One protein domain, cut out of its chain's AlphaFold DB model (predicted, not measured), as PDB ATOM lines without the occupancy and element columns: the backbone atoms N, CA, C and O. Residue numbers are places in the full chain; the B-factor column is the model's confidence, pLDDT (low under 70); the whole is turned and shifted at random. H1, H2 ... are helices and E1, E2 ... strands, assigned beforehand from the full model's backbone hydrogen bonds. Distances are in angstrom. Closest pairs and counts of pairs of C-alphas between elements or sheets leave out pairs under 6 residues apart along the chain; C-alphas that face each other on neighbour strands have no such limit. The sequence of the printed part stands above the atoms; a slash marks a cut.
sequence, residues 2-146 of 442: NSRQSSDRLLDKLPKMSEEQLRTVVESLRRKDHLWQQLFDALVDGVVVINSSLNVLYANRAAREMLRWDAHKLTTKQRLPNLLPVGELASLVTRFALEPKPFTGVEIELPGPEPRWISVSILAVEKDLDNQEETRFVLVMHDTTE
ATOM      1  N   ASN A   2     -63.251  68.656 -16.932       37.03
ATOM      2  CA  ASN A   2     -63.834  67.913 -15.791       37.03
ATOM      3  C   ASN A   2     -63.654  68.550 -14.393       37.03
ATOM      4  O   ASN A   2     -64.511  68.353 -13.544       37.03
ATOM      5  N   SER A   3     -62.587  69.326 -14.144       42.06
ATOM      6  CA  SER A   3     -62.310  69.935 -12.823       42.06
ATOM      7  C   SER A   3     -63.226  71.130 -12.486       42.06
ATOM      8  O   SER A   3     -63.683  71.261 -11.352       42.06
ATOM      9  N   ARG A   4     -63.569  71.975 -13.472       44.38
ATOM     10  CA  ARG A   4     -64.422  73.166 -13.261       44.38
ATOM     11  C   ARG A   4     -65.879  72.814 -12.992       44.38
ATOM     12  O   ARG A   4     -66.445  73.297 -12.022       44.38
ATOM     13  N   GLN A   5     -66.443  71.879 -13.760       47.03
ATOM     14  CA  GLN A   5     -67.812  71.401 -13.530       47.03
ATOM     15  C   GLN A   5     -67.988  70.749 -12.151       47.03
ATOM     16  O   GLN A   5     -69.082  70.787 -11.593       47.03
ATOM     17  N   SER A   6     -66.932  70.152 -11.585       52.41
ATOM     18  CA  SER A   6     -66.949  69.671 -10.201       52.41
ATOM     19  C   SER A   6     -66.850  70.800  -9.172       52.41
ATOM     20  O   SER A   6     -67.543  70.724  -8.162       52.41
ATOM     21  N   SER A   7     -66.050  71.843  -9.420       55.84
ATOM     22  CA  SER A   7     -65.907  72.994  -8.517       55.84
ATOM     23  C   SER A   7     -67.178  73.846  -8.449       55.84
ATOM     24  O   SER A   7     -67.637  74.147  -7.352       55.84
ATOM     25  N   ASP A   8     -67.817  74.136  -9.582       59.19
ATOM     26  CA  ASP A   8     -69.046  74.947  -9.616       59.19
ATOM     27  C   ASP A   8     -70.231  74.213  -8.968       59.19
ATOM     28  O   ASP A   8     -70.985  74.783  -8.183       59.19
ATOM     29  N   ARG A   9     -70.332  72.890  -9.170       59.16
ATOM     30  CA  ARG A   9     -71.326  72.044  -8.481       59.16
ATOM     31  C   ARG A   9     -71.095  71.928  -6.973       59.16
ATOM     32  O   ARG A   9     -72.038  71.610  -6.247       59.16
ATOM     33  N   LEU A  10     -69.856  72.100  -6.508       61.16
ATOM     34  CA  LEU A  10     -69.529  72.161  -5.082       61.16
ATOM     35  C   LEU A  10     -69.927  73.523  -4.504       61.16
ATOM     36  O   LEU A  10     -70.527  73.550  -3.432       61.16
ATOM     37  N   LEU A  11     -69.677  74.616  -5.236       64.94
ATOM     38  CA  LEU A  11     -70.072  75.977  -4.852       64.94
ATOM     39  C   LEU A  11     -71.597  76.113  -4.695       64.94
ATOM     40  O   LEU A  11     -72.056  76.629  -3.678       64.94
ATOM     41  N   ASP A  12     -72.384  75.541  -5.611       71.25
ATOM     42  CA  ASP A  12     -73.858  75.541  -5.539       71.25
ATOM     43  C   ASP A  12     -74.427  74.723  -4.365       71.25
ATOM     44  O   ASP A  12     -75.563  74.930  -3.926       71.25
ATOM     45  N   LYS A  13     -73.656  73.757  -3.848       69.81
ATOM     46  CA  LYS A  13     -74.075  72.879  -2.747       69.81
ATOM     47  C   LYS A  13     -73.629  73.367  -1.374       69.81
ATOM     48  O   LYS A  13     -74.209  72.902  -0.394       69.81
ATOM     49  N   LEU A  14     -72.698  74.324  -1.292       68.38
ATOM     50  CA  LEU A  14     -72.192  74.912  -0.043       68.38
ATOM     51  C   LEU A  14     -73.277  75.222   1.010       68.38
ATOM     52  O   LEU A  14     -73.089  74.814   2.155       68.38
ATOM     53  N   PRO A  15     -74.425  75.857   0.681       73.50
ATOM     54  CA  PRO A  15     -75.441  76.185   1.688       73.50
ATOM     55  C   PRO A  15     -76.251  74.980   2.204       73.50
ATOM     56  O   PRO A  15     -77.035  75.136   3.134       73.50
ATOM     57  N   LYS A  16     -76.097  73.784   1.614       75.00
ATOM     58  CA  LYS A  16     -76.811  72.547   1.993       75.00
ATOM     59  C   LYS A  16     -75.891  71.461   2.569       75.00
ATOM     60  O   LYS A  16     -76.365  70.356   2.830       75.00
ATOM     61  N   MET A  17     -74.594  71.728   2.715       79.00
ATOM     62  CA  MET A  17     -73.621  70.731   3.173       79.00
ATOM     63  C   MET A  17     -73.621  70.598   4.697       79.00
ATOM     64  O   MET A  17     -73.692  71.593   5.415       79.00
ATOM     65  N   SER A  18     -73.506  69.363   5.191       79.94
ATOM     66  CA  SER A  18     -73.289  69.119   6.620       79.94
ATOM     67  C   SER A  18     -71.871  69.526   7.041       79.94
ATOM     68  O   SER A  18     -70.953  69.582   6.218       79.94
ATOM     69  N   GLU A  19     -71.665  69.776   8.338       78.94
ATOM     70  CA  GLU A  19     -70.352  70.156   8.885       78.94
ATOM     71  C   GLU A  19     -69.254  69.131   8.531       78.94
ATOM     72  O   GLU A  19     -68.120  69.492   8.219       78.94
ATOM     73  N   GLU A  20     -69.608  67.847   8.480       78.38
ATOM     74  CA  GLU A  20     -68.719  66.738   8.117       78.38
ATOM     75  C   GLU A  20     -68.319  66.755   6.626       78.38
ATOM     76  O   GLU A  20     -67.158  66.521   6.268       78.38
ATOM     77  N   GLN A  21     -69.249  67.125   5.741       77.94
ATOM     78  CA  GLN A  21     -68.975  67.301   4.314       77.94
ATOM     79  C   GLN A  21     -68.087  68.526   4.053       77.94
ATOM     80  O   GLN A  21     -67.177  68.457   3.224       77.94
ATOM     81  N   LEU A  22     -68.302  69.628   4.780       77.94
ATOM     82  CA  LEU A  22     -67.454  70.820   4.698       77.94
ATOM     83  C   LEU A  22     -66.026  70.532   5.181       77.94
ATOM     84  O   LEU A  22     -65.070  70.917   4.504       77.94
ATOM     85  N   ARG A  23     -65.860  69.793   6.289       81.19
ATOM     86  CA  ARG A  23     -64.535  69.352   6.767       81.19
ATOM     87  C   ARG A  23     -63.795  68.530   5.717       81.19
ATOM     88  O   ARG A  23     -62.639  68.823   5.428       81.19
ATOM     89  N   THR A  24     -64.474  67.577   5.082       82.62
ATOM     90  CA  THR A  24     -63.878  66.722   4.042       82.62
ATOM     91  C   THR A  24     -63.384  67.534   2.836       82.62
ATOM     92  O   THR A  24     -62.298  67.279   2.309       82.62
ATOM     93  N   VAL A  25     -64.143  68.548   2.402       82.06
ATOM     94  CA  VAL A  25     -63.728  69.433   1.300       82.06
ATOM     95  C   VAL A  25     -62.525  70.286   1.696       82.06
ATOM     96  O   VAL A  25     -61.561  70.359   0.935       82.06
ATOM     97  N   VAL A  26     -62.538  70.886   2.889       82.94
ATOM     98  CA  VAL A  26     -61.410  71.690   3.388       82.94
ATOM     99  C   VAL A  26     -60.145  70.838   3.519       82.94
ATOM    100  O   VAL A  26     -59.067  71.269   3.114       82.94
ATOM    101  N   GLU A  27     -60.259  69.610   4.022       83.06
ATOM    102  CA  GLU A  27     -59.141  68.667   4.087       83.06
ATOM    103  C   GLU A  27     -58.633  68.273   2.697       83.06
ATOM    104  O   GLU A  27     -57.421  68.222   2.479       83.06
ATOM    105  N   SER A  28     -59.527  68.046   1.730       81.31
ATOM    106  CA  SER A  28     -59.125  67.752   0.352       81.31
ATOM    107  C   SER A  28     -58.409  68.929  -0.314       81.31
ATOM    108  O   SER A  28     -57.498  68.684  -1.107       81.31
ATOM    109  N   LEU A  29     -58.806  70.172  -0.035       79.50
ATOM    110  CA  LEU A  29     -58.126  71.367  -0.543       79.50
ATOM    111  C   LEU A  29     -56.745  71.512   0.097       79.50
ATOM    112  O   LEU A  29     -55.757  71.592  -0.625       79.50
ATOM    113  N   ARG A  30     -56.651  71.383   1.427       78.75
ATOM    114  CA  ARG A  30     -55.364  71.391   2.143       78.75
ATOM    115  C   ARG A  30     -54.397  70.332   1.622       78.75
ATOM    116  O   ARG A  30     -53.214  70.616   1.466       78.75
ATOM    117  N   ARG A  31     -54.879  69.117   1.333       80.56
ATOM    118  CA  ARG A  31     -54.049  68.050   0.748       80.56
ATOM    119  C   ARG A  31     -53.532  68.420  -0.640       80.56
ATOM    120  O   ARG A  31     -52.366  68.168  -0.923       80.56
ATOM    121  N   LYS A  32     -54.376  69.011  -1.493       80.69
ATOM    122  CA  LYS A  32     -53.971  69.461  -2.834       80.69
ATOM    123  C   LYS A  32     -52.970  70.614  -2.769       80.69
ATOM    124  O   LYS A  32     -51.970  70.554  -3.475       80.69
ATOM    125  N   ASP A  33     -53.195  71.592  -1.896       80.12
ATOM    126  CA  ASP A  33     -52.283  72.723  -1.698       80.12
ATOM    127  C   ASP A  33     -50.921  72.250  -1.184       80.12
ATOM    128  O   ASP A  33     -49.880  72.656  -1.699       80.12
ATOM    129  N   HIS A  34     -50.919  71.332  -0.213       80.50
ATOM    130  CA  HIS A  34     -49.683  70.773   0.324       80.50
ATOM    131  C   HIS A  34     -48.917  69.958  -0.724       80.50
ATOM    132  O   HIS A  34     -47.709  70.133  -0.872       80.50
ATOM    133  N   LEU A  35     -49.614  69.113  -1.491       84.69
ATOM    134  CA  LEU A  35     -49.004  68.345  -2.575       84.69
ATOM    135  C   LEU A  35     -48.417  69.266  -3.652       84.69
ATOM    136  O   LEU A  35     -47.303  69.030  -4.109       84.69
ATOM    137  N   TRP A  36     -49.132  70.326  -4.039       87.75
ATOM    138  CA  TRP A  36     -48.624  71.306  -4.997       87.75
ATOM    139  C   TRP A  36     -47.345  71.980  -4.486       87.75
ATOM    140  O   TRP A  36     -46.371  72.040  -5.228       87.75
ATOM    141  N   GLN A  37     -47.308  72.417  -3.221       83.12
ATOM    142  CA  GLN A  37     -46.111  73.029  -2.629       83.12
ATOM    143  C   GLN A  37     -44.923  72.064  -2.617       83.12
ATOM    144  O   GLN A  37     -43.820  72.451  -2.990       83.12
ATOM    145  N   GLN A  38     -45.154  70.803  -2.243       86.56
ATOM    146  CA  GLN A  38     -44.114  69.775  -2.249       86.56
ATOM    147  C   GLN A  38     -43.568  69.522  -3.657       86.56
ATOM    148  O   GLN A  38     -42.355  69.478  -3.836       86.56
ATOM    149  N   LEU A  39     -44.444  69.381  -4.657       89.00
ATOM    150  CA  LEU A  39     -44.029  69.170  -6.045       89.00
ATOM    151  C   LEU A  39     -43.287  70.386  -6.602       89.00
ATOM    152  O   LEU A  39     -42.285  70.228  -7.291       89.00
ATOM    153  N   PHE A  40     -43.755  71.591  -6.281       88.31
ATOM    154  CA  PHE A  40     -43.139  72.839  -6.714       88.31
ATOM    155  C   PHE A  40     -41.732  73.018  -6.127       88.31
ATOM    156  O   PHE A  40     -40.806  73.378  -6.855       88.31
ATOM    157  N   ASP A  41     -41.546  72.705  -4.839       88.31
ATOM    158  CA  ASP A  41     -40.244  72.758  -4.160       88.31
ATOM    159  C   ASP A  41     -39.321  71.570  -4.486       88.31
ATOM    160  O   ASP A  41     -38.119  71.666  -4.239       88.31
ATOM    161  N   ALA A  42     -39.847  70.477  -5.049       88.81
ATOM    162  CA  ALA A  42     -39.057  69.328  -5.497       88.81
ATOM    163  C   ALA A  42     -38.418  69.519  -6.886       88.81
ATOM    164  O   ALA A  42     -37.564  68.719  -7.274       88.81
ATOM    165  N   LEU A  43     -38.824  70.542  -7.646       90.69
ATOM    166  CA  LEU A  43     -38.216  70.856  -8.940       90.69
ATOM    167  C   LEU A  43     -36.759  71.307  -8.762       90.69
ATOM    168  O   LEU A  43     -36.465  72.154  -7.919       90.69
ATOM    169  N   VAL A  44     -35.869  70.761  -9.596       88.06
ATOM    170  CA  VAL A  44     -34.449  71.157  -9.665       88.06
ATOM    171  C   VAL A  44     -34.298  72.543 -10.294       88.06
ATOM    172  O   VAL A  44     -33.451  73.325  -9.871       88.06
ATOM    173  N   ASP A  45     -35.149  72.861 -11.269       92.88
ATOM    174  CA  ASP A  45     -35.164  74.169 -11.918       92.88
ATOM    175  C   ASP A  45     -35.743  75.231 -10.990       92.88
ATOM    176  O   ASP A  45     -36.745  75.018 -10.300       92.88
ATOM    177  N   GLY A  46     -35.137  76.412 -11.008       91.31
ATOM    178  CA  GLY A  46     -35.658  77.568 -10.306       91.31
ATOM    179  C   GLY A  46     -36.897  78.105 -11.008       91.31
ATOM    180  O   GLY A  46     -36.818  78.567 -12.140       91.31
ATOM    181  N   VAL A  47     -38.041  78.093 -10.329       91.88
ATOM    182  CA  VAL A  47     -39.300  78.620 -10.861       91.88
ATOM    183  C   VAL A  47     -39.773  79.798 -10.017       91.88
ATOM    184  O   VAL A  47     -39.999  79.663  -8.812       91.88
ATOM    185  N   VAL A  48     -39.962  80.952 -10.661       89.75
ATOM    186  CA  VAL A  48     -40.538  82.159 -10.051       89.75
ATOM    187  C   VAL A  48     -41.769  82.583 -10.839       89.75
ATOM    188  O   VAL A  48     -41.709  82.817 -12.042       89.75
ATOM    189  N   VAL A  49     -42.901  82.709 -10.155       88.44
ATOM    190  CA  VAL A  49     -44.157  83.189 -10.736       88.44
ATOM    191  C   VAL A  49     -44.322  84.659 -10.387       88.44
ATOM    192  O   VAL A  49     -44.276  85.024  -9.210       88.44
ATOM    193  N   ILE A  50     -44.552  85.497 -11.395       86.56
ATOM    194  CA  ILE A  50     -44.763  86.938 -11.241       86.56
ATOM    195  C   ILE A  50     -46.086  87.383 -11.865       86.56
ATOM    196  O   ILE A  50     -46.574  86.775 -12.821       86.56
ATOM    197  N   ASN A  51     -46.672  88.455 -11.334       84.69
ATOM    198  CA  ASN A  51     -47.823  89.109 -11.964       84.69
ATOM    199  C   ASN A  51     -47.390  90.148 -13.020       84.69
ATOM    200  O   ASN A  51     -46.200  90.401 -13.219       84.69
ATOM    201  N   SER A  52     -48.362  90.798 -13.663       79.19
ATOM    202  CA  SER A  52     -48.148  91.862 -14.658       79.19
ATOM    203  C   SER A  52     -47.379  93.080 -14.121       79.19
ATOM    204  O   SER A  52     -46.747  93.797 -14.889       79.19
ATOM    205  N   SER A  53     -47.391  93.298 -12.803       79.50
ATOM    206  CA  SER A  53     -46.629  94.356 -12.119       79.50
ATOM    207  C   SER A  53     -45.204  93.933 -11.720       79.50
ATOM    208  O   SER A  53     -44.480  94.716 -11.093       79.50
ATOM    209  N   LEU A  54     -44.787  92.713 -12.091       81.25
ATOM    210  CA  LEU A  54     -43.517  92.066 -11.731       81.25
ATOM    211  C   LEU A  54     -43.363  91.775 -10.234       81.25
ATOM    212  O   LEU A  54     -42.241  91.688  -9.731       81.25
ATOM    213  N   ASN A  55     -44.468  91.639  -9.505       84.56
ATOM    214  CA  ASN A  55     -44.432  91.202  -8.116       84.56
ATOM    215  C   ASN A  55     -44.291  89.685  -8.061       84.56
ATOM    216  O   ASN A  55     -45.011  88.975  -8.766       84.56
ATOM    217  N   VAL A  56     -43.398  89.199  -7.201       85.75
ATOM    218  CA  VAL A  56     -43.214  87.765  -6.966       85.75
ATOM    219  C   VAL A  56     -44.421  87.207  -6.216       85.75
ATOM    220  O   VAL A  56     -44.686  87.590  -5.077       85.75
ATOM    221  N   LEU A  57     -45.148  86.299  -6.869       83.75
ATOM    222  CA  LEU A  57     -46.270  85.555  -6.292       83.75
ATOM    223  C   LEU A  57     -45.779  84.274  -5.615       83.75
ATOM    224  O   LEU A  57     -46.138  84.001  -4.473       83.75
ATOM    225  N   TYR A  58     -44.930  83.517  -6.315       84.31
ATOM    226  CA  TYR A  58     -44.372  82.251  -5.844       84.31
ATOM    227  C   TYR A  58     -42.919  82.117  -6.286       84.31
ATOM    228  O   TYR A  58     -42.559  82.555  -7.377       84.31
ATOM    229  N   ALA A  59     -42.096  81.483  -5.460       88.12
ATOM    230  CA  ALA A  59     -40.730  81.108  -5.797       88.12
ATOM    231  C   ALA A  59     -40.424  79.770  -5.131       88.12
ATOM    232  O   ALA A  59     -40.610  79.636  -3.917       88.12
ATOM    233  N   ASN A  60     -39.998  78.783  -5.916       90.69
ATOM    234  CA  ASN A  60     -39.665  77.483  -5.358       90.69
ATOM    235  C   ASN A  60     -38.322  77.521  -4.619       90.69
ATOM    236  O   ASN A  60     -37.572  78.504  -4.641       90.69
ATOM    237  N   ARG A  61     -38.020  76.436  -3.911       89.00
ATOM    238  CA  ARG A  61     -36.751  76.237  -3.211       89.00
ATOM    239  C   ARG A  61     -35.541  76.454  -4.126       89.00
ATOM    240  O   ARG A  61     -34.685  77.256  -3.764       89.00
ATOM    241  N   ALA A  62     -35.510  75.827  -5.300       89.56
ATOM    242  CA  ALA A  62     -34.396  75.954  -6.239       89.56
ATOM    243  C   ALA A  62     -34.144  77.410  -6.670       89.56
ATOM    244  O   ALA A  62     -33.010  77.876  -6.629       89.56
ATOM    245  N   ALA A  63     -35.194  78.181  -6.980       88.06
ATOM    246  CA  ALA A  63     -35.061  79.595  -7.334       88.06
ATOM    247  C   ALA A  63     -34.465  80.426  -6.194       88.06
ATOM    248  O   ALA A  63     -33.625  81.293  -6.432       88.06
ATOM    249  N   ARG A  64     -34.878  80.153  -4.948       86.00
ATOM    250  CA  ARG A  64     -34.336  80.836  -3.764       86.00
ATOM    251  C   ARG A  64     -32.862  80.511  -3.544       86.00
ATOM    252  O   ARG A  64     -32.094  81.412  -3.228       86.00
ATOM    253  N   GLU A  65     -32.462  79.258  -3.741       84.44
ATOM    254  CA  GLU A  65     -31.064  78.831  -3.622       84.44
ATOM    255  C   GLU A  65     -30.188  79.437  -4.734       84.44
ATOM    256  O   GLU A  65     -29.138  80.010  -4.437       84.44
ATOM    257  N   MET A  66     -30.642  79.401  -5.994       83.75
ATOM    258  CA  MET A  66     -29.927  79.975  -7.146       83.75
ATOM    259  C   MET A  66     -29.742  81.494  -7.024       83.75
ATOM    260  O   MET A  66     -28.647  82.005  -7.251       83.75
ATOM    261  N   LEU A  67     -30.791  82.219  -6.619       80.75
ATOM    262  CA  LEU A  67     -30.766  83.680  -6.465       80.75
ATOM    263  C   LEU A  67     -30.274  84.146  -5.087       80.75
ATOM    264  O   LEU A  67     -30.202  85.349  -4.836       80.75
ATOM    265  N   ARG A  68     -29.928  83.207  -4.193       79.00
ATOM    266  CA  ARG A  68     -29.515  83.461  -2.799       79.00
ATOM    267  C   ARG A  68     -30.520  84.317  -2.023       79.00
ATOM    268  O   ARG A  68     -30.153  85.183  -1.228       79.00
ATOM    269  N   TRP A  69     -31.804  84.081  -2.262       81.00
ATOM    270  CA  TRP A  69     -32.885  84.761  -1.569       81.00
ATOM    271  C   TRP A  69     -33.093  84.197  -0.166       81.00
ATOM    272  O   TRP A  69     -33.239  82.991   0.030       81.00
ATOM    273  N   ASP A  70     -33.176  85.091   0.815       68.88
ATOM    274  CA  ASP A  70     -33.520  84.738   2.189       68.88
ATOM    275  C   ASP A  70     -35.009  84.361   2.272       68.88
ATOM    276  O   ASP A  70     -35.901  85.191   2.055       68.88
ATOM    277  N   ALA A  71     -35.278  83.093   2.596       60.75
ATOM    278  CA  ALA A  71     -36.622  82.530   2.674       60.75
ATOM    279  C   ALA A  71     -37.530  83.255   3.684       60.75
ATOM    280  O   ALA A  71     -38.749  83.157   3.573       60.75
ATOM    281  N   HIS A  72     -36.965  83.975   4.661       56.62
ATOM    282  CA  HIS A  72     -37.729  84.711   5.674       56.62
ATOM    283  C   HIS A  72     -38.024  86.168   5.277       56.62
ATOM    284  O   HIS A  72     -38.841  86.819   5.926       56.62
ATOM    285  N   LYS A  73     -37.398  86.687   4.210       55.84
ATOM    286  CA  LYS A  73     -37.562  88.085   3.758       55.84
ATOM    287  C   LYS A  73     -38.441  88.251   2.522       55.84
ATOM    288  O   LYS A  73     -38.899  89.370   2.268       55.84
ATOM    289  N   LEU A  74     -38.716  87.176   1.779       60.59
ATOM    290  CA  LEU A  74     -39.673  87.220   0.673       60.59
ATOM    291  C   LEU A  74     -41.102  87.338   1.209       60.59
ATOM    292  O   LEU A  74     -41.743  86.364   1.592       60.59
ATOM    293  N   THR A  75     -41.619  88.560   1.199       56.34
ATOM    294  CA  THR A  75     -43.055  88.827   1.308       56.34
ATOM    295  C   THR A  75     -43.658  88.829  -0.097       56.34
ATOM    296  O   THR A  75     -43.036  89.323  -1.037       56.34
ATOM    297  N   THR A  76     -44.881  88.312  -0.247       55.91
ATOM    298  CA  THR A  76     -45.633  88.085  -1.508       55.91
ATOM    299  C   THR A  76     -45.994  89.353  -2.313       55.91
ATOM    300  O   THR A  76     -46.953  89.369  -3.080       55.91
ATOM    301  N   LYS A  77     -45.262  90.460  -2.130       62.47
ATOM    302  CA  LYS A  77     -45.518  91.775  -2.745       62.47
ATOM    303  C   LYS A  77     -44.250  92.546  -3.140       62.47
ATOM    304  O   LYS A  77     -44.321  93.748  -3.381       62.47
ATOM    305  N   GLN A  78     -43.084  91.902  -3.182       72.94
ATOM    306  CA  GLN A  78     -41.840  92.561  -3.591       72.94
ATOM    307  C   GLN A  78     -41.653  92.492  -5.115       72.94
ATOM    308  O   GLN A  78     -41.920  91.462  -5.741       72.94
ATOM    309  N   ARG A  79     -41.196  93.601  -5.713       77.00
ATOM    310  CA  ARG A  79     -40.918  93.688  -7.153       77.00
ATOM    311  C   ARG A  79     -39.647  92.913  -7.487       77.00
ATOM    312  O   ARG A  79     -38.597  93.202  -6.916       77.00
ATOM    313  N   LEU A  80     -39.732  92.004  -8.457       78.31
ATOM    314  CA  LEU A  80     -38.632  91.148  -8.903       78.31
ATOM    315  C   LEU A  80     -37.331  91.930  -9.201       78.31
ATOM    316  O   LEU A  80     -36.303  91.522  -8.672       78.31
ATOM    317  N   PRO A  81     -37.333  93.077  -9.920       74.75
ATOM    318  CA  PRO A  81     -36.110  93.854 -10.169       74.75
ATOM    319  C   PRO A  81     -35.331  94.272  -8.912       74.75
ATOM    320  O   PRO A  81     -34.115  94.399  -8.972       74.75
ATOM    321  N   ASN A  82     -36.011  94.469  -7.777       72.62
ATOM    322  CA  ASN A  82     -35.381  94.916  -6.530       72.62
ATOM    323  C   ASN A  82     -34.751  93.762  -5.735       72.62
ATOM    324  O   ASN A  82     -34.040  94.006  -4.764       72.62
ATOM    325  N   LEU A  83     -35.062  92.519  -6.105       71.81
ATOM    326  CA  LEU A  83     -34.581  91.307  -5.442       71.81
ATOM    327  C   LEU A  83     -33.429  90.646  -6.188       71.81
ATOM    328  O   LEU A  83     -32.823  89.706  -5.677       71.81
ATOM    329  N   LEU A  84     -33.149  91.103  -7.404       73.88
ATOM    330  CA  LEU A  84     -32.085  90.558  -8.223       73.88
ATOM    331  C   LEU A  84     -30.766  91.258  -7.887       73.88
ATOM    332  O   LEU A  84     -30.753  92.478  -7.705       73.88
ATOM    333  N   PRO A  85     -29.650  90.516  -7.818       67.88
ATOM    334  CA  PRO A  85     -28.339  91.139  -7.727       67.88
ATOM    335  C   PRO A  85     -28.106  92.040  -8.947       67.88
ATOM    336  O   PRO A  85     -28.567  91.747 -10.054       67.88
ATOM    337  N   VAL A  86     -27.385  93.146  -8.743       62.22
ATOM    338  CA  VAL A  86     -26.973  94.036  -9.838       62.22
ATOM    339  C   VAL A  86     -26.141  93.221 -10.832       62.22
ATOM    340  O   VAL A  86     -25.138  92.625 -10.445       62.22
ATOM    341  N   GLY A  87     -26.568  93.170 -12.094       71.38
ATOM    342  CA  GLY A  87     -25.929  92.347 -13.122       71.38
ATOM    343  C   GLY A  87     -26.832  92.083 -14.328       71.38
ATOM    344  O   GLY A  87     -27.891  92.698 -14.480       71.38
ATOM    345  N   GLU A  88     -26.419  91.148 -15.185       74.75
ATOM    346  CA  GLU A  88     -27.114  90.809 -16.437       74.75
ATOM    347  C   GLU A  88     -28.567  90.371 -16.216       74.75
ATOM    348  O   GLU A  88     -29.457  90.759 -16.974       74.75
ATOM    349  N   LEU A  89     -28.831  89.654 -15.120       76.88
ATOM    350  CA  LEU A  89     -30.174  89.219 -14.743       76.88
ATOM    351  C   LEU A  89     -31.120  90.397 -14.452       76.88
ATOM    352  O   LEU A  89     -32.265  90.404 -14.906       76.88
ATOM    353  N   ALA A  90     -30.649  91.425 -13.739       76.81
ATOM    354  CA  ALA A  90     -31.446  92.618 -13.453       76.81
ATOM    355  C   ALA A  90     -31.748  93.411 -14.737       76.81
ATOM    356  O   ALA A  90     -32.875  93.877 -14.933       76.81
ATOM    357  N   SER A  91     -30.774  93.508 -15.646       78.69
ATOM    358  CA  SER A  91     -30.945  94.133 -16.964       78.69
ATOM    359  C   SER A  91     -31.957  93.378 -17.827       78.69
ATOM    360  O   SER A  91     -32.822  93.993 -18.453       78.69
ATOM    361  N   LEU A  92     -31.903  92.045 -17.814       80.12
ATOM    362  CA  LEU A  92     -32.826  91.176 -18.541       80.12
ATOM    363  C   LEU A  92     -34.273  91.351 -18.062       80.12
ATOM    364  O   LEU A  92     -35.181  91.528 -18.876       80.12
ATOM    365  N   VAL A  93     -34.482  91.374 -16.744       78.38
ATOM    366  CA  VAL A  93     -35.808  91.589 -16.146       78.38
ATOM    367  C   VAL A  93     -36.293  93.029 -16.337       78.38
ATOM    368  O   VAL A  93     -37.480  93.246 -16.562       78.38
ATOM    369  N   THR A  94     -35.398  94.019 -16.331       78.50
ATOM    370  CA  THR A  94     -35.754  95.416 -16.642       78.50
ATOM    371  C   THR A  94     -36.188  95.576 -18.099       78.50
ATOM    372  O   THR A  94     -37.173  96.254 -18.378       78.50
ATOM    373  N   ARG A  95     -35.511  94.905 -19.040       79.75
ATOM    374  CA  ARG A  95     -35.924  94.871 -20.451       79.75
ATOM    375  C   ARG A  95     -37.305  94.240 -20.611       79.75
ATOM    376  O   ARG A  95     -38.148  94.792 -21.310       79.75
ATOM    377  N   PHE A  96     -37.551  93.135 -19.911       82.75
ATOM    378  CA  PHE A  96     -38.867  92.502 -19.866       82.75
ATOM    379  C   PHE A  96     -39.948  93.417 -19.259       82.75
ATOM    380  O   PHE A  96     -41.087  93.410 -19.712       82.75
ATOM    381  N   ALA A  97     -39.597  94.244 -18.269       78.75
ATOM    382  CA  ALA A  97     -40.512  95.218 -17.672       78.75
ATOM    383  C   ALA A  97     -40.993  96.287 -18.663       78.75
ATOM    384  O   ALA A  97     -42.125  96.755 -18.560       78.75
ATOM    385  N   LEU A  98     -40.117  96.691 -19.585       78.81
ATOM    386  CA  LEU A  98     -40.411  97.687 -20.617       78.81
ATOM    387  C   LEU A  98     -41.220  97.079 -21.764       78.81
ATOM    388  O   LEU A  98     -42.142  97.711 -22.274       78.81
ATOM    389  N   GLU A  99     -40.883  95.851 -22.154       80.75
ATOM    390  CA  GLU A  99     -41.554  95.119 -23.220       80.75
ATOM    391  C   GLU A  99     -41.759  93.652 -22.795       80.75
ATOM    392  O   GLU A  99     -40.838  92.839 -22.924       80.75
ATOM    393  N   PRO A 100     -42.953  93.288 -22.282       74.69
ATOM    394  CA  PRO A 100     -43.220  91.969 -21.710       74.69
ATOM    395  C   PRO A 100     -43.442  90.915 -22.801       74.69
ATOM    396  O   PRO A 100     -44.537  90.384 -22.992       74.69
ATOM    397  N   LYS A 101     -42.374  90.621 -23.544       79.25
ATOM    398  CA  LYS A 101     -42.299  89.544 -24.529       79.25
ATOM    399  C   LYS A 101     -41.640  88.314 -23.899       79.25
ATOM    400  O   LYS A 101     -40.566  88.452 -23.309       79.25
ATOM    401  N   PRO A 102     -42.250  87.121 -24.025       80.25
ATOM    402  CA  PRO A 102     -41.608  85.876 -23.631       80.25
ATOM    403  C   PRO A 102     -40.261  85.709 -24.334       80.25
ATOM    404  O   PRO A 102     -40.122  86.037 -25.513       80.25
ATOM    405  N   PHE A 103     -39.283  85.172 -23.617       83.62
ATOM    406  CA  PHE A 103     -37.996  84.780 -24.178       83.62
ATOM    407  C   PHE A 103     -37.546  83.479 -23.531       83.62
ATOM    408  O   PHE A 103     -37.906  83.176 -22.394       83.62
ATOM    409  N   THR A 104     -36.751  82.708 -24.256       86.00
ATOM    410  CA  THR A 104     -36.304  81.387 -23.820       86.00
ATOM    411  C   THR A 104     -34.806  81.260 -23.994       86.00
ATOM    412  O   THR A 104     -34.276  81.664 -25.027       86.00
ATOM    413  N   GLY A 105     -34.149  80.655 -23.009       82.00
ATOM    414  CA  GLY A 105     -32.759  80.227 -23.127       82.00
ATOM    415  C   GLY A 105     -31.734  81.358 -23.139       82.00
ATOM    416  O   GLY A 105     -30.687  81.207 -23.760       82.00
ATOM    417  N   VAL A 106     -32.017  82.497 -22.498       86.88
ATOM    418  CA  VAL A 106     -31.000  83.542 -22.333       86.88
ATOM    419  C   VAL A 106     -30.051  83.097 -21.230       86.88
ATOM    420  O   VAL A 106     -30.448  83.028 -20.069       86.88
ATOM    421  N   GLU A 107     -28.819  82.775 -21.596       87.50
ATOM    422  CA  GLU A 107     -27.778  82.450 -20.625       87.50
ATOM    423  C   GLU A 107     -27.226  83.718 -19.984       87.50
ATOM    424  O   GLU A 107     -27.025  84.732 -20.652       87.50
ATOM    425  N   ILE A 108     -27.000  83.642 -18.678       86.88
ATOM    426  CA  ILE A 108     -26.413  84.706 -17.875       86.88
ATOM    427  C   ILE A 108     -25.363  84.125 -16.936       86.88
ATOM    428  O   ILE A 108     -25.519  83.020 -16.405       86.88
ATOM    429  N   GLU A 109     -24.325  84.910 -16.682       84.31
ATOM    430  CA  GLU A 109     -23.344  84.602 -15.651       84.31
ATOM    431  C   GLU A 109     -23.737  85.306 -14.345       84.31
ATOM    432  O   GLU A 109     -23.895  86.531 -14.288       84.31
ATOM    433  N   LEU A 110     -23.916  84.533 -13.272       81.62
ATOM    434  CA  LEU A 110     -24.097  85.076 -11.933       81.62
ATOM    435  C   LEU A 110     -22.734  85.250 -11.251       81.62
ATOM    436  O   LEU A 110     -22.068  84.250 -10.959       81.62
ATOM    437  N   PRO A 111     -22.331  86.496 -10.934       72.50
ATOM    438  CA  PRO A 111     -21.064  86.755 -10.270       72.50
ATOM    439  C   PRO A 111     -21.093  86.264  -8.816       72.50
ATOM    440  O   PRO A 111     -22.066  86.453  -8.080       72.50
ATOM    441  N   GLY A 112     -19.993  85.662  -8.374       72.94
ATOM    442  CA  GLY A 112     -19.820  85.135  -7.024       72.94
ATOM    443  C   GLY A 112     -18.407  84.581  -6.816       72.94
ATOM    444  O   GLY A 112     -17.606  84.618  -7.745       72.94
ATOM    445  N   PRO A 113     -18.084  84.061  -5.614       69.75
ATOM    446  CA  PRO A 113     -16.805  83.382  -5.370       69.75
ATOM    447  C   PRO A 113     -16.602  82.167  -6.289       69.75
ATOM    448  O   PRO A 113     -15.475  81.866  -6.660       69.75
ATOM    449  N   GLU A 114     -17.697  81.526  -6.700       77.56
ATOM    450  CA  GLU A 114     -17.744  80.571  -7.806       77.56
ATOM    451  C   GLU A 114     -18.779  81.096  -8.814       77.56
ATOM    452  O   GLU A 114     -19.957  81.211  -8.441       77.56
ATOM    453  N   PRO A 115     -18.371  81.487 -10.037       80.31
ATOM    454  CA  PRO A 115     -19.300  81.958 -11.056       80.31
ATOM    455  C   PRO A 115     -20.220  80.819 -11.495       80.31
ATOM    456  O   PRO A 115     -19.783  79.676 -11.645       80.31
ATOM    457  N   ARG A 116     -21.502  81.133 -11.694       85.06
ATOM    458  CA  ARG A 116     -22.513  80.164 -12.139       85.06
ATOM    459  C   ARG A 116     -23.150  80.605 -13.439       85.06
ATOM    460  O   ARG A 116     -23.462  81.782 -13.598       85.06
ATOM    461  N   TRP A 117     -23.401  79.647 -14.316       87.69
ATOM    462  CA  TRP A 117     -24.125  79.867 -15.561       87.69
ATOM    463  C   TRP A 117     -25.572  79.447 -15.366       87.69
ATOM    464  O   TRP A 117     -25.847  78.322 -14.955       87.69
ATOM    465  N   ILE A 118     -26.499  80.367 -15.620       89.81
ATOM    466  CA  ILE A 118     -27.930  80.093 -15.514       89.81
ATOM    467  C   ILE A 118     -28.599  80.427 -16.837       89.81
ATOM    468  O   ILE A 118     -28.493  81.541 -17.344       89.81
ATOM    469  N   SER A 119     -29.339  79.466 -17.372       90.81
ATOM    470  CA  SER A 119     -30.242  79.688 -18.492       90.81
ATOM    471  C   SER A 119     -31.586  80.185 -17.976       90.81
ATOM    472  O   SER A 119     -32.220  79.537 -17.142       90.81
ATOM    473  N   VAL A 120     -32.026  81.343 -18.462       90.81
ATOM    474  CA  VAL A 120     -33.234  82.025 -18.003       90.81
ATOM    475  C   VAL A 120     -34.260  82.098 -19.124       90.81
ATOM    476  O   VAL A 120     -33.986  82.565 -20.232       90.81
ATOM    477  N   SER A 121     -35.481  81.677 -18.810       89.62
ATOM    478  CA  SER A 121     -36.633  81.743 -19.705       89.62
ATOM    479  C   SER A 121     -37.809  82.407 -18.999       89.62
ATOM    480  O   SER A 121     -38.122  82.053 -17.868       89.62
ATOM    481  N   ILE A 122     -38.486  83.345 -19.658       88.88
ATOM    482  CA  ILE A 122     -39.754  83.910 -19.191       88.88
ATOM    483  C   ILE A 122     -40.861  83.467 -20.136       88.88
ATOM    484  O   ILE A 122     -40.857  83.798 -21.320       88.88
ATOM    485  N   LEU A 123     -41.826  82.741 -19.584       87.06
ATOM    486  CA  LEU A 123     -42.996  82.217 -20.278       87.06
ATOM    487  C   LEU A 123     -44.247  82.963 -19.803       87.06
ATOM    488  O   LEU A 123     -44.386  83.263 -18.618       87.06
ATOM    489  N   ALA A 124     -45.172  83.259 -20.716       84.56
ATOM    490  CA  ALA A 124     -46.483  83.790 -20.354       84.56
ATOM    491  C   ALA A 124     -47.444  82.640 -20.034       84.56
ATOM    492  O   ALA A 124     -47.494  81.653 -20.766       84.56
ATOM    493  N   VAL A 125     -48.219  82.779 -18.961       81.19
ATOM    494  CA  VAL A 125     -49.329  81.874 -18.647       81.19
ATOM    495  C   VAL A 125     -50.606  82.534 -19.151       81.19
ATOM    496  O   VAL A 125     -50.926  83.655 -18.745       81.19
ATOM    497  N   GLU A 126     -51.296  81.872 -20.082       65.19
ATOM    498  CA  GLU A 126     -52.499  82.412 -20.720       65.19
ATOM    499  C   GLU A 126     -53.617  82.708 -19.713       65.19
ATOM    500  O   GLU A 126     -53.776  82.032 -18.693       65.19
ATOM    501  N   LYS A 127     -54.401  83.747 -20.027       62.12
ATOM    502  CA  LYS A 127     -55.572  84.157 -19.253       62.12
ATOM    503  C   LYS A 127     -56.674  83.116 -19.369       62.12
ATOM    504  O   LYS A 127     -57.009  82.670 -20.463       62.12
ATOM    505  N   ASP A 128     -57.304  82.820 -18.244       51.44
ATOM    506  CA  ASP A 128     -58.579  82.123 -18.240       51.44
ATOM    507  C   ASP A 128     -59.676  83.102 -18.690       51.44
ATOM    508  O   ASP A 128     -59.885  84.126 -18.045       51.44
ATOM    509  N   LEU A 129     -60.341  82.825 -19.816       49.62
ATOM    510  CA  LEU A 129     -61.254  83.762 -20.497       49.62
ATOM    511  C   LEU A 129     -62.468  84.214 -19.652       49.62
ATOM    512  O   LEU A 129     -63.077  85.224 -19.990       49.62
ATOM    513  N   ASP A 130     -62.786  83.517 -18.556       54.16
ATOM    514  CA  ASP A 130     -63.947  83.797 -17.692       54.16
ATOM    515  C   ASP A 130     -63.628  84.615 -16.429       54.16
ATOM    516  O   ASP A 130     -64.545  85.063 -15.742       54.16
ATOM    517  N   ASN A 131     -62.353  84.838 -16.100       49.38
ATOM    518  CA  ASN A 131     -61.971  85.546 -14.880       49.38
ATOM    519  C   ASN A 131     -61.090  86.744 -15.247       49.38
ATOM    520  O   ASN A 131     -60.160  86.614 -16.040       49.38
ATOM    521  N   GLN A 132     -61.351  87.921 -14.673       51.72
ATOM    522  CA  GLN A 132     -60.503  89.113 -14.827       51.72
ATOM    523  C   GLN A 132     -59.132  88.939 -14.128       51.72
ATOM    524  O   GLN A 132     -58.681  89.826 -13.408       51.72
ATOM    525  N   GLU A 133     -58.459  87.797 -14.280       57.97
ATOM    526  CA  GLU A 133     -57.132  87.585 -13.713       57.97
ATOM    527  C   GLU A 133     -56.048  88.247 -14.578       57.97
ATOM    528  O   GLU A 133     -56.028  88.170 -15.812       57.97
ATOM    529  N   GLU A 134     -55.133  88.935 -13.891       66.25
ATOM    530  CA  GLU A 134     -53.943  89.558 -14.465       66.25
ATOM    531  C   GLU A 134     -53.074  88.517 -15.191       66.25
ATOM    532  O   GLU A 134     -52.901  87.397 -14.707       66.25
ATOM    533  N   THR A 135     -52.473  88.895 -16.327       72.25
ATOM    534  CA  THR A 135     -51.464  88.066 -17.005       72.25
ATOM    535  C   THR A 135     -50.352  87.705 -16.019       72.25
ATOM    536  O   THR A 135     -49.777  88.593 -15.382       72.25
ATOM    537  N   ARG A 136     -50.035  86.412 -15.908       83.12
ATOM    538  CA  ARG A 136     -48.933  85.907 -15.082       83.12
ATOM    539  C   ARG A 136     -47.783  85.470 -15.972       83.12
ATOM    540  O   ARG A 136     -47.994  84.961 -17.072       83.12
ATOM    541  N   PHE A 137     -46.571  85.632 -15.467       86.06
ATOM    542  CA  PHE A 137     -45.371  85.135 -16.118       86.06
ATOM    543  C   PHE A 137     -44.656  84.149 -15.208       86.06
ATOM    544  O   PHE A 137     -44.676  84.280 -13.983       86.06
ATOM    545  N   VAL A 138     -44.033  83.156 -15.823       89.06
ATOM    546  CA  VAL A 138     -43.225  82.146 -15.151       89.06
ATOM    547  C   VAL A 138     -41.800  82.308 -15.643       89.06
ATOM    548  O   VAL A 138     -41.513  82.122 -16.823       89.06
ATOM    549  N   LEU A 139     -40.923  82.683 -14.725       89.56
ATOM    550  CA  LEU A 139     -39.484  82.664 -14.896       89.56
ATOM    551  C   LEU A 139     -38.993  81.257 -14.551       89.56
ATOM    552  O   LEU A 139     -39.185  80.802 -13.423       89.56
ATOM    553  N   VAL A 140     -38.371  80.589 -15.512       91.38
ATOM    554  CA  VAL A 140     -37.696  79.303 -15.340       91.38
ATOM    555  C   VAL A 140     -36.197  79.541 -15.456       91.38
ATOM    556  O   VAL A 140     -35.739  80.194 -16.394       91.38
ATOM    557  N   MET A 141     -35.450  79.031 -14.488       91.06
ATOM    558  CA  MET A 141     -34.005  79.155 -14.367       91.06
ATOM    559  C   MET A 141     -33.407  77.758 -14.281       91.06
ATOM    560  O   MET A 141     -33.772  76.983 -13.400       91.06
ATOM    561  N   HIS A 142     -32.485  77.451 -15.181       91.94
ATOM    562  CA  HIS A 142     -31.780  76.177 -15.216       91.94
ATOM    563  C   HIS A 142     -30.290  76.420 -14.975       91.94
ATOM    564  O   HIS A 142     -29.695  77.255 -15.655       91.94
ATOM    565  N   ASP A 143     -29.690  75.724 -14.009       89.88
ATOM    566  CA  ASP A 143     -28.255  75.834 -13.726       89.88
ATOM    567  C   ASP A 143     -27.466  75.026 -14.766       89.88
ATOM    568  O   ASP A 143     -27.508  73.796 -14.785       89.88
ATOM    569  N   THR A 144     -26.768  75.729 -15.658       90.19
ATOM    570  CA  THR A 144     -25.950  75.152 -16.732       90.19
ATOM    571  C   THR A 144     -24.456  75.189 -16.408       90.19
ATOM    572  O   THR A 144     -23.631  74.941 -17.288       90.19
ATOM    573  N   THR A 145     -24.073  75.446 -15.151       88.38
ATOM    574  CA  THR A 145     -22.666  75.600 -14.738       88.38
ATOM    575  C   THR A 145     -21.819  74.373 -15.077       88.38
ATOM    576  O   THR A 145     -20.761  74.504 -15.693       88.38
ATOM    577  N   GLU A 146     -22.292  73.169 -14.745       87.44
ATOM    578  CA  GLU A 146     -21.562  71.929 -15.047       87.44
ATOM    579  C   GLU A 146     -21.472  71.661 -16.555       87.44
ATOM    580  O   GLU A 146     -20.446  71.184 -17.035       87.44
TER     581      GLU A 146
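AT A GLANCE: This is residues 2 to 146 of the 442 residues of the protein "GHKL domain-containing protein" of Candidatus Hydrogenedentes bacterium (UniProt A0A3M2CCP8). A twisted sheet of five strands, E2 E1 E5 E4 E3, makes the body, with H4 over E4 and short H3 beside the strands; long helix H2 runs away from it as an arm, and small helix H1 lies at the arm's far end. The loop of residues 126 to 135, between E4 and E5, reaches out toward the same end of the domain as the arm. The 145 printed residues hold four named helices and five named strands, in the order H1 H2 E1 E2 H3 H4 E3 E4 E5, and the sheet is antiparallel throughout. The class is mixed, helices and strands; the whole is loose, with a radius of gyration of the C-alphas of 18.8 A, and spans 60 by 30 by 26 A.

IN THESE COORDINATES: Across the sheet stand E2, residues 56 to 59, E1, residues 46 to 50, E5, residues 136 to 143, E4, residues 116 to 125, and E3, residues 103 to 110. E4 measures 27.6 A from C-alpha 116 at (-22.513, 80.164, -12.139) to C-alpha 125; E5 measures 23.0 A and ends at C-alpha 143 at (-28.255, 75.834, -13.726). The helices are H3, residues 61 to 66, H4, residues 88 to 98 and 15.5 A long, H2, residues 19 to 42 and 34.5 A long, and H1, residues 2 to 11, which begins at C-alpha 2 at (-63.834, 67.913, -15.791).

HOW THE PARTS SIT: E3, E4 and E5 form a meander, each strand the antiparallel neighbour of the one before. E4 and E3 are a hairpin, with N 108 and O 118 at 2.9 A. E5 and E4 are a hairpin at 158 degrees, with N 121 and O 140 at 2.8 A. E1 and E5 are antiparallel, with N 48 and O 139 at 2.9 A. E1 and E2 are a hairpin, with N 49 and O 58 at 2.8 A; E2 and E3 are the edge strands. H4 is on the sheet at a height of 10.0 A, over E4 and along the strands, at 10 degrees to E4 on the local plane; the C-alphas of Glu 88 and Ile 108 are the closest of H4 and E3, 6.3 A. H3 is on the sheet at a height of 7.8 A, only just over none of the strands, with 2 of its C-alphas falling on E1. H2 only grazes the sheet with residues 37 to 41. H2 and H3 only just touch, with 3 pairs of C-alphas within 8 A, made by residues 41 to 42 of H2 alone; the closest are Asp 41 and Arg 61, 5.0 A. H1 and H2 are apart. In H2, H3 and H4 every O i to N i+4 pair is within hydrogen-bond range; in H1, 5 of 6.

THE WHOLE: The C-alphas of Lys 16 and Pro 113 are the two farthest apart, 61.4 A. The printed part has no cut. The link from H3 to H4, residues 67 to 87, is long. Mean pLDDT of the printed part is 77.3; it is under 70 in, among others, residues 2 to 11, 70 to 77 and 126 to 134.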